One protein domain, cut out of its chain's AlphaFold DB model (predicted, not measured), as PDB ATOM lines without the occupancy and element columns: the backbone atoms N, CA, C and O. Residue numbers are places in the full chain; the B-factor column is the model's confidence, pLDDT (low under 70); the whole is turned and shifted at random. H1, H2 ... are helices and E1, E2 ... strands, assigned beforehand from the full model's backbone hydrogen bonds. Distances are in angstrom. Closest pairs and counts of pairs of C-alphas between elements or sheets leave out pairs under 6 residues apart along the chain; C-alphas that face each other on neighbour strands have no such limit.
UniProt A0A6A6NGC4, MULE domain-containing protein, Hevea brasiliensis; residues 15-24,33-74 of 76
ATOM      1  N   ASN A  15     -52.598   1.489  21.245       95.06
ATOM      2  CA  ASN A  15     -52.953   2.851  21.651       95.06
ATOM      3  C   ASN A  15     -52.164   3.279  22.892       95.06
ATOM      4  O   ASN A  15     -51.599   4.370  22.918       95.06
ATOM      5  N   SER A  16     -52.084   2.402  23.895       95.31
ATOM      6  CA  SER A  16     -51.324   2.649  25.121       95.31
ATOM      7  C   SER A  16     -49.826   2.811  24.844       95.31
ATOM      8  O   SER A  16     -49.206   3.746  25.352       95.31
ATOM      9  N   TRP A  17     -49.245   1.962  23.988       94.88
ATOM     10  CA  TRP A  17     -47.836   2.080  23.603       94.88
ATOM     11  C   TRP A  17     -47.550   3.329  22.781       94.88
ATOM     12  O   TRP A  17     -46.554   4.003  23.035       94.88
ATOM     13  N   LYS A  18     -48.421   3.664  21.825       96.38
ATOM     14  CA  LYS A  18     -48.293   4.877  21.017       96.38
ATOM     15  C   LYS A  18     -48.324   6.118  21.900       96.38
ATOM     16  O   LYS A  18     -47.400   6.914  21.839       96.38
ATOM     17  N   TRP A  19     -49.317   6.218  22.782       96.69
ATOM     18  CA  TRP A  19     -49.442   7.319  23.738       96.69
ATOM     19  C   TRP A  19     -48.163   7.507  24.567       96.69
ATOM     20  O   TRP A  19     -47.670   8.627  24.701       96.69
ATOM     21  N   PHE A  20     -47.602   6.422  25.103       96.25
ATOM     22  CA  PHE A  20     -46.406   6.505  25.941       96.25
ATOM     23  C   PHE A  20     -45.159   6.899  25.147       96.25
ATOM     24  O   PHE A  20     -44.418   7.788  25.564       96.25
ATOM     25  N   LEU A  21     -44.933   6.251  24.002       96.06
ATOM     26  CA  LEU A  21     -43.760   6.505  23.170       96.06
ATOM     27  C   LEU A  21     -43.759   7.917  22.588       96.06
ATOM     28  O   LEU A  21     -42.707   8.534  22.531       96.06
ATOM     29  N   GLU A  22     -44.921   8.436  22.203       96.81
ATOM     30  CA  GLU A  22     -45.061   9.785  21.648       96.81
ATOM     31  C   GLU A  22     -44.599  10.843  22.664       96.81
ATOM     32  O   GLU A  22     -43.764  11.680  22.336       96.81
ATOM     33  N   ARG A  23     -45.015  10.715  23.934       97.19
ATOM     34  CA  ARG A  23     -44.564  11.584  25.041       97.19
ATOM     35  C   ARG A  23     -43.078  11.435  25.331       97.19
ATOM     36  O   ARG A  23     -42.372  12.421  25.492       97.19
ATOM     37  N   LEU A  24     -42.596  10.193  25.376       96.31
ATOM     38  CA  LEU A  24     -41.187   9.917  25.633       96.31
ATOM     39  C   LEU A  24     -40.286  10.503  24.539       96.31
ATOM     40  O   LEU A  24     -39.224  11.039  24.838       96.31
ATOM     41  N   GLY A  33     -36.408   9.285  14.469       94.81
ATOM     42  CA  GLY A  33     -35.647   8.133  14.935       94.81
ATOM     43  C   GLY A  33     -34.370   7.844  14.153       94.81
ATOM     44  O   GLY A  33     -33.798   6.771  14.363       94.81
ATOM     45  N   LEU A  34     -33.902   8.744  13.280       95.25
ATOM     46  CA  LEU A  34     -32.658   8.535  12.544       95.25
ATOM     47  C   LEU A  34     -31.467   8.388  13.509       95.25
ATOM     48  O   LEU A  34     -31.211   9.242  14.354       95.25
ATOM     49  N   GLY A  35     -30.731   7.280  13.388       94.56
ATOM     50  CA  GLY A  35     -29.601   6.963  14.271       94.56
ATOM     51  C   GLY A  35     -29.994   6.392  15.641       94.56
ATOM     52  O   GLY A  35     -29.111   6.035  16.422       94.56
ATOM     53  N   LEU A  36     -31.291   6.246  15.929       95.56
ATOM     54  CA  LEU A  36     -31.795   5.566  17.118       95.56
ATOM     55  C   LEU A  36     -31.988   4.066  16.831       95.56
ATOM     56  O   LEU A  36     -32.408   3.658  15.749       95.56
ATOM     57  N   THR A  37     -31.668   3.231  17.819       96.06
ATOM     58  CA  THR A  37     -31.993   1.799  17.812       96.06
ATOM     59  C   THR A  37     -32.931   1.508  18.970       96.06
ATOM     60  O   THR A  37     -32.585   1.749  20.127       96.06
ATOM     61  N   VAL A  38     -34.097   0.941  18.669       95.19
ATOM     62  CA  VAL A  38     -35.085   0.546  19.675       95.19
ATOM     63  C   VAL A  38     -35.111  -0.972  19.776       95.19
ATOM     64  O   VAL A  38     -35.355  -1.671  18.793       95.19
ATOM     65  N   VAL A  39     -34.877  -1.496  20.980       95.81
ATOM     66  CA  VAL A  39     -34.945  -2.934  21.266       95.81
ATOM     67  C   VAL A  39     -36.128  -3.203  22.187       95.81
ATOM     68  O   VAL A  39     -36.122  -2.765  23.335       95.81
ATOM     69  N   SER A  40     -37.128  -3.946  21.712       94.38
ATOM     70  CA  SER A  40     -38.365  -4.198  22.465       94.38
ATOM     71  C   SER A  40     -38.730  -5.679  22.548       94.38
ATOM     72  O   SER A  40     -38.116  -6.525  21.900       94.38
ATOM     73  N   ASP A  41     -39.746  -6.019  23.342       91.12
ATOM     74  CA  ASP A  41     -40.391  -7.333  23.240       91.12
ATOM     75  C   ASP A  41     -41.151  -7.490  21.903       91.12
ATOM     76  O   ASP A  41     -41.401  -6.510  21.195       91.12
ATOM     77  N   GLN A  42     -41.525  -8.726  21.560       88.75
ATOM     78  CA  GLN A  42     -42.208  -9.132  20.327       88.75
ATOM     79  C   GLN A  42     -43.716  -8.813  20.334       88.75
ATOM     80  O   GLN A  42     -44.533  -9.599  19.848       88.75
ATOM     81  N   GLN A  43     -44.110  -7.655  20.873       90.38
ATOM     82  CA  GLN A  43     -45.499  -7.204  20.844       90.38
ATOM     83  C   GLN A  43     -45.826  -6.437  19.564       90.38
ATOM     84  O   GLN A  43     -45.221  -5.412  19.250       90.38
ATOM     85  N   LYS A  44     -46.857  -6.902  18.848       89.81
ATOM     86  CA  LYS A  44     -47.300  -6.314  17.573       89.81
ATOM     87  C   LYS A  44     -47.715  -4.846  17.708       89.81
ATOM     88  O   LYS A  44     -47.347  -4.047  16.854       89.81
ATOM     89  N   GLY A  45     -48.443  -4.500  18.775       92.44
ATOM     90  CA  GLY A  45     -48.890  -3.124  19.020       92.44
ATOM     91  C   GLY A  45     -47.722  -2.161  19.234       92.44
ATOM     92  O   GLY A  45     -47.691  -1.089  18.642       92.44
ATOM     93  N   LEU A  46     -46.712  -2.590  19.996       94.12
ATOM     94  CA  LEU A  46     -45.505  -1.805  20.239       94.12
ATOM     95  C   LEU A  46     -44.680  -1.606  18.960       94.12
ATOM     96  O   LEU A  46     -44.285  -0.487  18.649       94.12
ATOM     97  N   ALA A  47     -44.466  -2.672  18.183       93.94
ATOM     98  CA  ALA A  47     -43.743  -2.588  16.913       93.94
ATOM     99  C   ALA A  47     -44.428  -1.636  15.915       93.94
ATOM    100  O   ALA A  47     -43.757  -0.875  15.219       93.94
ATOM    101  N   LYS A  48     -45.768  -1.651  15.862       94.81
ATOM    102  CA  LYS A  48     -46.538  -0.737  15.013       94.81
ATOM    103  C   LYS A  48     -46.424   0.714  15.489       94.81
ATOM    104  O   LYS A  48     -46.129   1.574  14.668       94.81
ATOM    105  N   ALA A  49     -46.556   0.965  16.792       95.75
ATOM    106  CA  ALA A  49     -46.385   2.300  17.367       95.75
ATOM    107  C   ALA A  49     -44.990   2.889  17.080       95.75
ATOM    108  O   ALA A  49     -44.887   4.033  16.648       95.75
ATOM    109  N   ILE A  50     -43.921   2.097  17.237       95.56
ATOM    110  CA  ILE A  50     -42.547   2.521  16.915       95.56
ATOM    111  C   ILE A  50     -42.433   2.905  15.436       95.56
ATOM    112  O   ILE A  50     -41.910   3.968  15.121       95.56
ATOM    113  N   LYS A  51     -42.951   2.071  14.526       95.06
ATOM    114  CA  LYS A  51     -42.884   2.334  13.082       95.06
ATOM    115  C   LYS A  51     -43.654   3.592  12.669       95.06
ATOM    116  O   LYS A  51     -43.253   4.250  11.716       95.06
ATOM    117  N   GLU A  52     -44.764   3.891  13.338       95.88
ATOM    118  CA  GLU A  52     -45.550   5.098  13.074       95.88
ATOM    119  C   GLU A  52     -44.876   6.369  13.603       95.88
ATOM    120  O   GLU A  52     -44.885   7.378  12.906       95.88
ATOM    121  N   LEU A  53     -44.304   6.324  14.811       96.19
ATOM    122  CA  LEU A  53     -43.741   7.504  15.478       96.19
ATOM    123  C   LEU A  53     -42.311   7.824  15.030       96.19
ATOM    124  O   LEU A  53     -41.964   8.985  14.865       96.19
ATOM    125  N   VAL A  54     -41.479   6.801  14.841       96.56
ATOM    126  CA  VAL A  54     -40.050   6.934  14.519       96.56
ATOM    127  C   VAL A  54     -39.680   6.006  13.353       96.56
ATOM    128  O   VAL A  54     -38.982   5.002  13.529       96.56
ATOM    129  N   PRO A  55     -40.168   6.297  12.131       96.31
ATOM    130  CA  PRO A  55     -40.075   5.389  10.985       96.31
ATOM    131  C   PRO A  55     -38.643   5.111  10.510       96.31
ATOM    132  O   PRO A  55     -38.428   4.133   9.793       96.31
ATOM    133  N   HIS A  56     -37.671   5.949  10.881       96.94
ATOM    134  CA  HIS A  56     -36.262   5.797  10.502       96.94
ATOM    135  C   HIS A  56     -35.411   5.112  11.579       96.94
ATOM    136  O   HIS A  56     -34.197   4.993  11.418       96.94
ATOM    137  N   THR A  57     -36.035   4.636  12.659       96.75
ATOM    138  CA  THR A  57     -35.342   3.897  13.712       96.75
ATOM    139  C   THR A  57     -35.037   2.457  13.303       96.75
ATOM    140  O   THR A  57     -35.837   1.780  12.655       96.75
ATOM    141  N   GLU A  58     -33.906   1.939  13.776       96.81
ATOM    142  CA  GLU A  58     -33.596   0.513  13.707       96.81
ATOM    143  C   GLU A  58     -34.356  -0.224  14.820       96.81
ATOM    144  O   GLU A  58     -33.951  -0.214  15.987       96.81
ATOM    145  N   HIS A  59     -35.474  -0.872  14.485       96.00
ATOM    146  CA  HIS A  59     -36.249  -1.660  15.449       96.00
ATOM    147  C   HIS A  59     -35.781  -3.120  15.497       96.00
ATOM    148  O   HIS A  59     -35.696  -3.800  14.474       96.00
ATOM    149  N   ARG A  60     -35.482  -3.628  16.701       96.38
ATOM    150  CA  ARG A  60     -35.031  -5.009  16.926       96.38
ATOM    151  C   ARG A  60     -35.805  -5.691  18.046       96.38
ATOM    152  O   ARG A  60     -36.196  -5.082  19.039       96.38
ATOM    153  N   ASN A  61     -35.934  -7.008  17.924       95.00
ATOM    154  CA  ASN A  61     -36.476  -7.838  18.993       95.00
ATOM    155  C   ASN A  61     -35.426  -8.066  20.085       95.00
ATOM    156  O   ASN A  61     -34.264  -8.376  19.816       95.00
ATOM    157  N   CYS A  62     -35.853  -7.976  21.337       95.38
ATOM    158  CA  CYS A  62     -35.028  -8.262  22.494       95.38
ATOM    159  C   CYS A  62     -34.713  -9.760  22.557       95.38
ATOM    160  O   CYS A  62     -35.583 -10.578  22.861       95.38
ATOM    161  N   VAL A  63     -33.445 -10.117  22.340       94.88
ATOM    162  CA  VAL A  63     -32.964 -11.512  22.363       94.88
ATOM    163  C   VAL A  63     -33.323 -12.223  23.669       94.88
ATOM    164  O   VAL A  63     -33.688 -13.397  23.653       94.88
ATOM    165  N   ARG A  64     -33.293 -11.505  24.801       94.38
ATOM    166  CA  ARG A  64     -33.690 -12.053  26.105       94.38
ATOM    167  C   ARG A  64     -35.133 -12.558  26.090       94.38
ATOM    168  O   ARG A  64     -35.394 -13.653  26.582       94.38
ATOM    169  N   HIS A  65     -36.055 -11.779  25.526       92.38
ATOM    170  CA  HIS A  65     -37.463 -12.166  25.443       92.38
ATOM    171  C   HIS A  65     -37.694 -13.244  24.382       92.38
ATOM    172  O   HIS A  65     -38.402 -14.206  24.661       92.38
ATOM    173  N   VAL A  66     -37.014 -13.169  23.231       93.38
ATOM    174  CA  VAL A  66     -37.040 -14.235  22.210       93.38
ATOM    175  C   VAL A  66     -36.646 -15.582  22.823       93.38
ATOM    176  O   VAL A  66     -37.375 -16.562  22.690       93.38
ATOM    177  N   TYR A  67     -35.529 -15.625  23.555       93.31
ATOM    178  CA  TYR A  67     -35.067 -16.842  24.215       93.31
ATOM    179  C   TYR A  67     -36.022 -17.307  25.319       93.31
ATOM    180  O   TYR A  67     -36.316 -18.497  25.417       93.31
ATOM    181  N   ALA A  68     -36.542 -16.387  26.138       92.25
ATOM    182  CA  ALA A  68     -37.504 -16.731  27.183       92.25
ATOM    183  C   ALA A  68     -38.794 -17.334  26.597       92.25
ATOM    184  O   ALA A  68     -39.295 -18.328  27.126       92.25
ATOM    185  N   ASN A  69     -39.300 -16.777  25.494       91.19
ATOM    186  CA  ASN A  69     -40.467 -17.292  24.778       91.19
ATOM    187  C   ASN A  69     -40.171 -18.669  24.174       91.19
ATOM    188  O   ASN A  69     -40.935 -19.608  24.391       91.19
ATOM    189  N   TRP A  70     -39.024 -18.823  23.507       92.38
ATOM    190  CA  TRP A  70     -38.579 -20.103  22.955       92.38
ATOM    191  C   TRP A  70     -38.459 -21.190  24.035       92.38
ATOM    192  O   TRP A  70     -39.012 -22.276  23.888       92.38
ATOM    193  N   LYS A  71     -37.833 -20.882  25.178       93.94
ATOM    194  CA  LYS A  71     -37.677 -21.817  26.304       93.94
ATOM    195  C   LYS A  71     -39.016 -22.242  26.921       93.94
ATOM    196  O   LYS A  71     -39.138 -23.362  27.408       93.94
ATOM    197  N   LYS A  72     -40.028 -21.368  26.928       91.19
ATOM    198  CA  LYS A  72     -41.379 -21.723  27.406       91.19
ATOM    199  C   LYS A  72     -42.055 -22.755  26.499       91.19
ATOM    200  O   LYS A  72     -42.768 -23.617  27.010       91.19
ATOM    201  N   LEU A  73     -41.834 -22.650  25.188       91.56
ATOM    202  CA  LEU A  73     -42.378 -23.546  24.162       91.56
ATOM    203  C   LEU A  73     -41.625 -24.881  24.098       91.56
ATOM    204  O   LEU A  73     -42.242 -25.924  23.905       91.56
ATOM    205  N   HIS A  74     -40.309 -24.851  24.298       89.69
ATOM    206  CA  HIS A  74     -39.437 -26.018  24.223       89.69
ATOM    207  C   HIS A  74     -38.881 -26.353  25.609       89.69
ATOM    208  O   HIS A  74     -37.781 -25.945  25.985       89.69
TER     209      HIS A  74
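AT A GLANCE: This is residues 15 to 24 and 33 to 74 of the 76 residues of the protein "MULE domain-containing protein" of Hevea brasiliensis (UniProt A0A6A6NGC4). What does the model look like at first sight? Two short parallel strands, E1 and E2, lie side by side as a small sheet with the helix H2 over one face; H1 packs beside H2, and the other face is bare. H3 follows E2 and reaches away from this body as an arm that makes much of the length. What is it built of? The printed part has 52 residues with three named helices and two named strands in the order H1, E1, H2, E2, H3, a mixed class of helices and strands. How compact is it? It is only just loose, close to compact, with a radius of gyration of the C-alphas of 12.3 A and spans of 36 by 24 by 14 A.

HOW THE PARTS SIT: How are the strands joined? E1, residues 37 to 40, and E2, residues 58 to 61, are parallel neighbours at 24 degrees; N 38 and O 58 are within hydrogen-bond range at 2.9 A, and N 60 and O 38 also at 2.9 A. Where is H2? H2, residues 44 to 53, comes between them in a strand-helix-strand unit, two parallel neighbour strands with a helix between, and the crossover is right-handed. Its closest C-alphas to E2 are those of Ala 47 and His 59, 7.7 A apart, and to E1 those of Leu 46 and Ser 40, 7.9 A. What do the other helices do? H1, residues 15 to 24, and H2 touch, the closest C-alphas being those of Lys 18 and Ala 49 at 4.9 A, at a steep tilt of 42 degrees, the same way. H3, residues 63 to 73, is apart from H1, H2 and E1; in H1, H2 and H3 every O i to N i+4 pair is within hydrogen-bond range.

IN THESE COORDINATES: How long are the strands? E1 measures 9.9 A from first to last C-alpha, and E2 10.3 A. How long are the helices? H2 measures 14.4 A, H1 14.3 A and H3 15.4 A. Where are the anchor points? C-alpha 37, where E1 begins, is at (-31.993, 1.799, 17.812). H1 begins at C-alpha 15, at (-52.953, 2.851, 21.651), and H3 ends at C-alpha 73, at (-42.378, -23.546, 24.162).

THE WHOLE: How large is it? The two C-alphas farthest apart, those of Arg 23 and His 74, are 38.0 A from each other. Is the printed part unbroken? Residues 25 to 32 are not printed, and C-alphas 24 and 33 are 12.2 A apart across the cut, which falls in the link from H1 to E1. Are any links long? Of the links that are printed whole, E1 to H2, H2 to E2 and E2 to H3 are each tight. Where is confidence low? No printed residue is under 70, and the mean pLDDT of the printed part is 94.5.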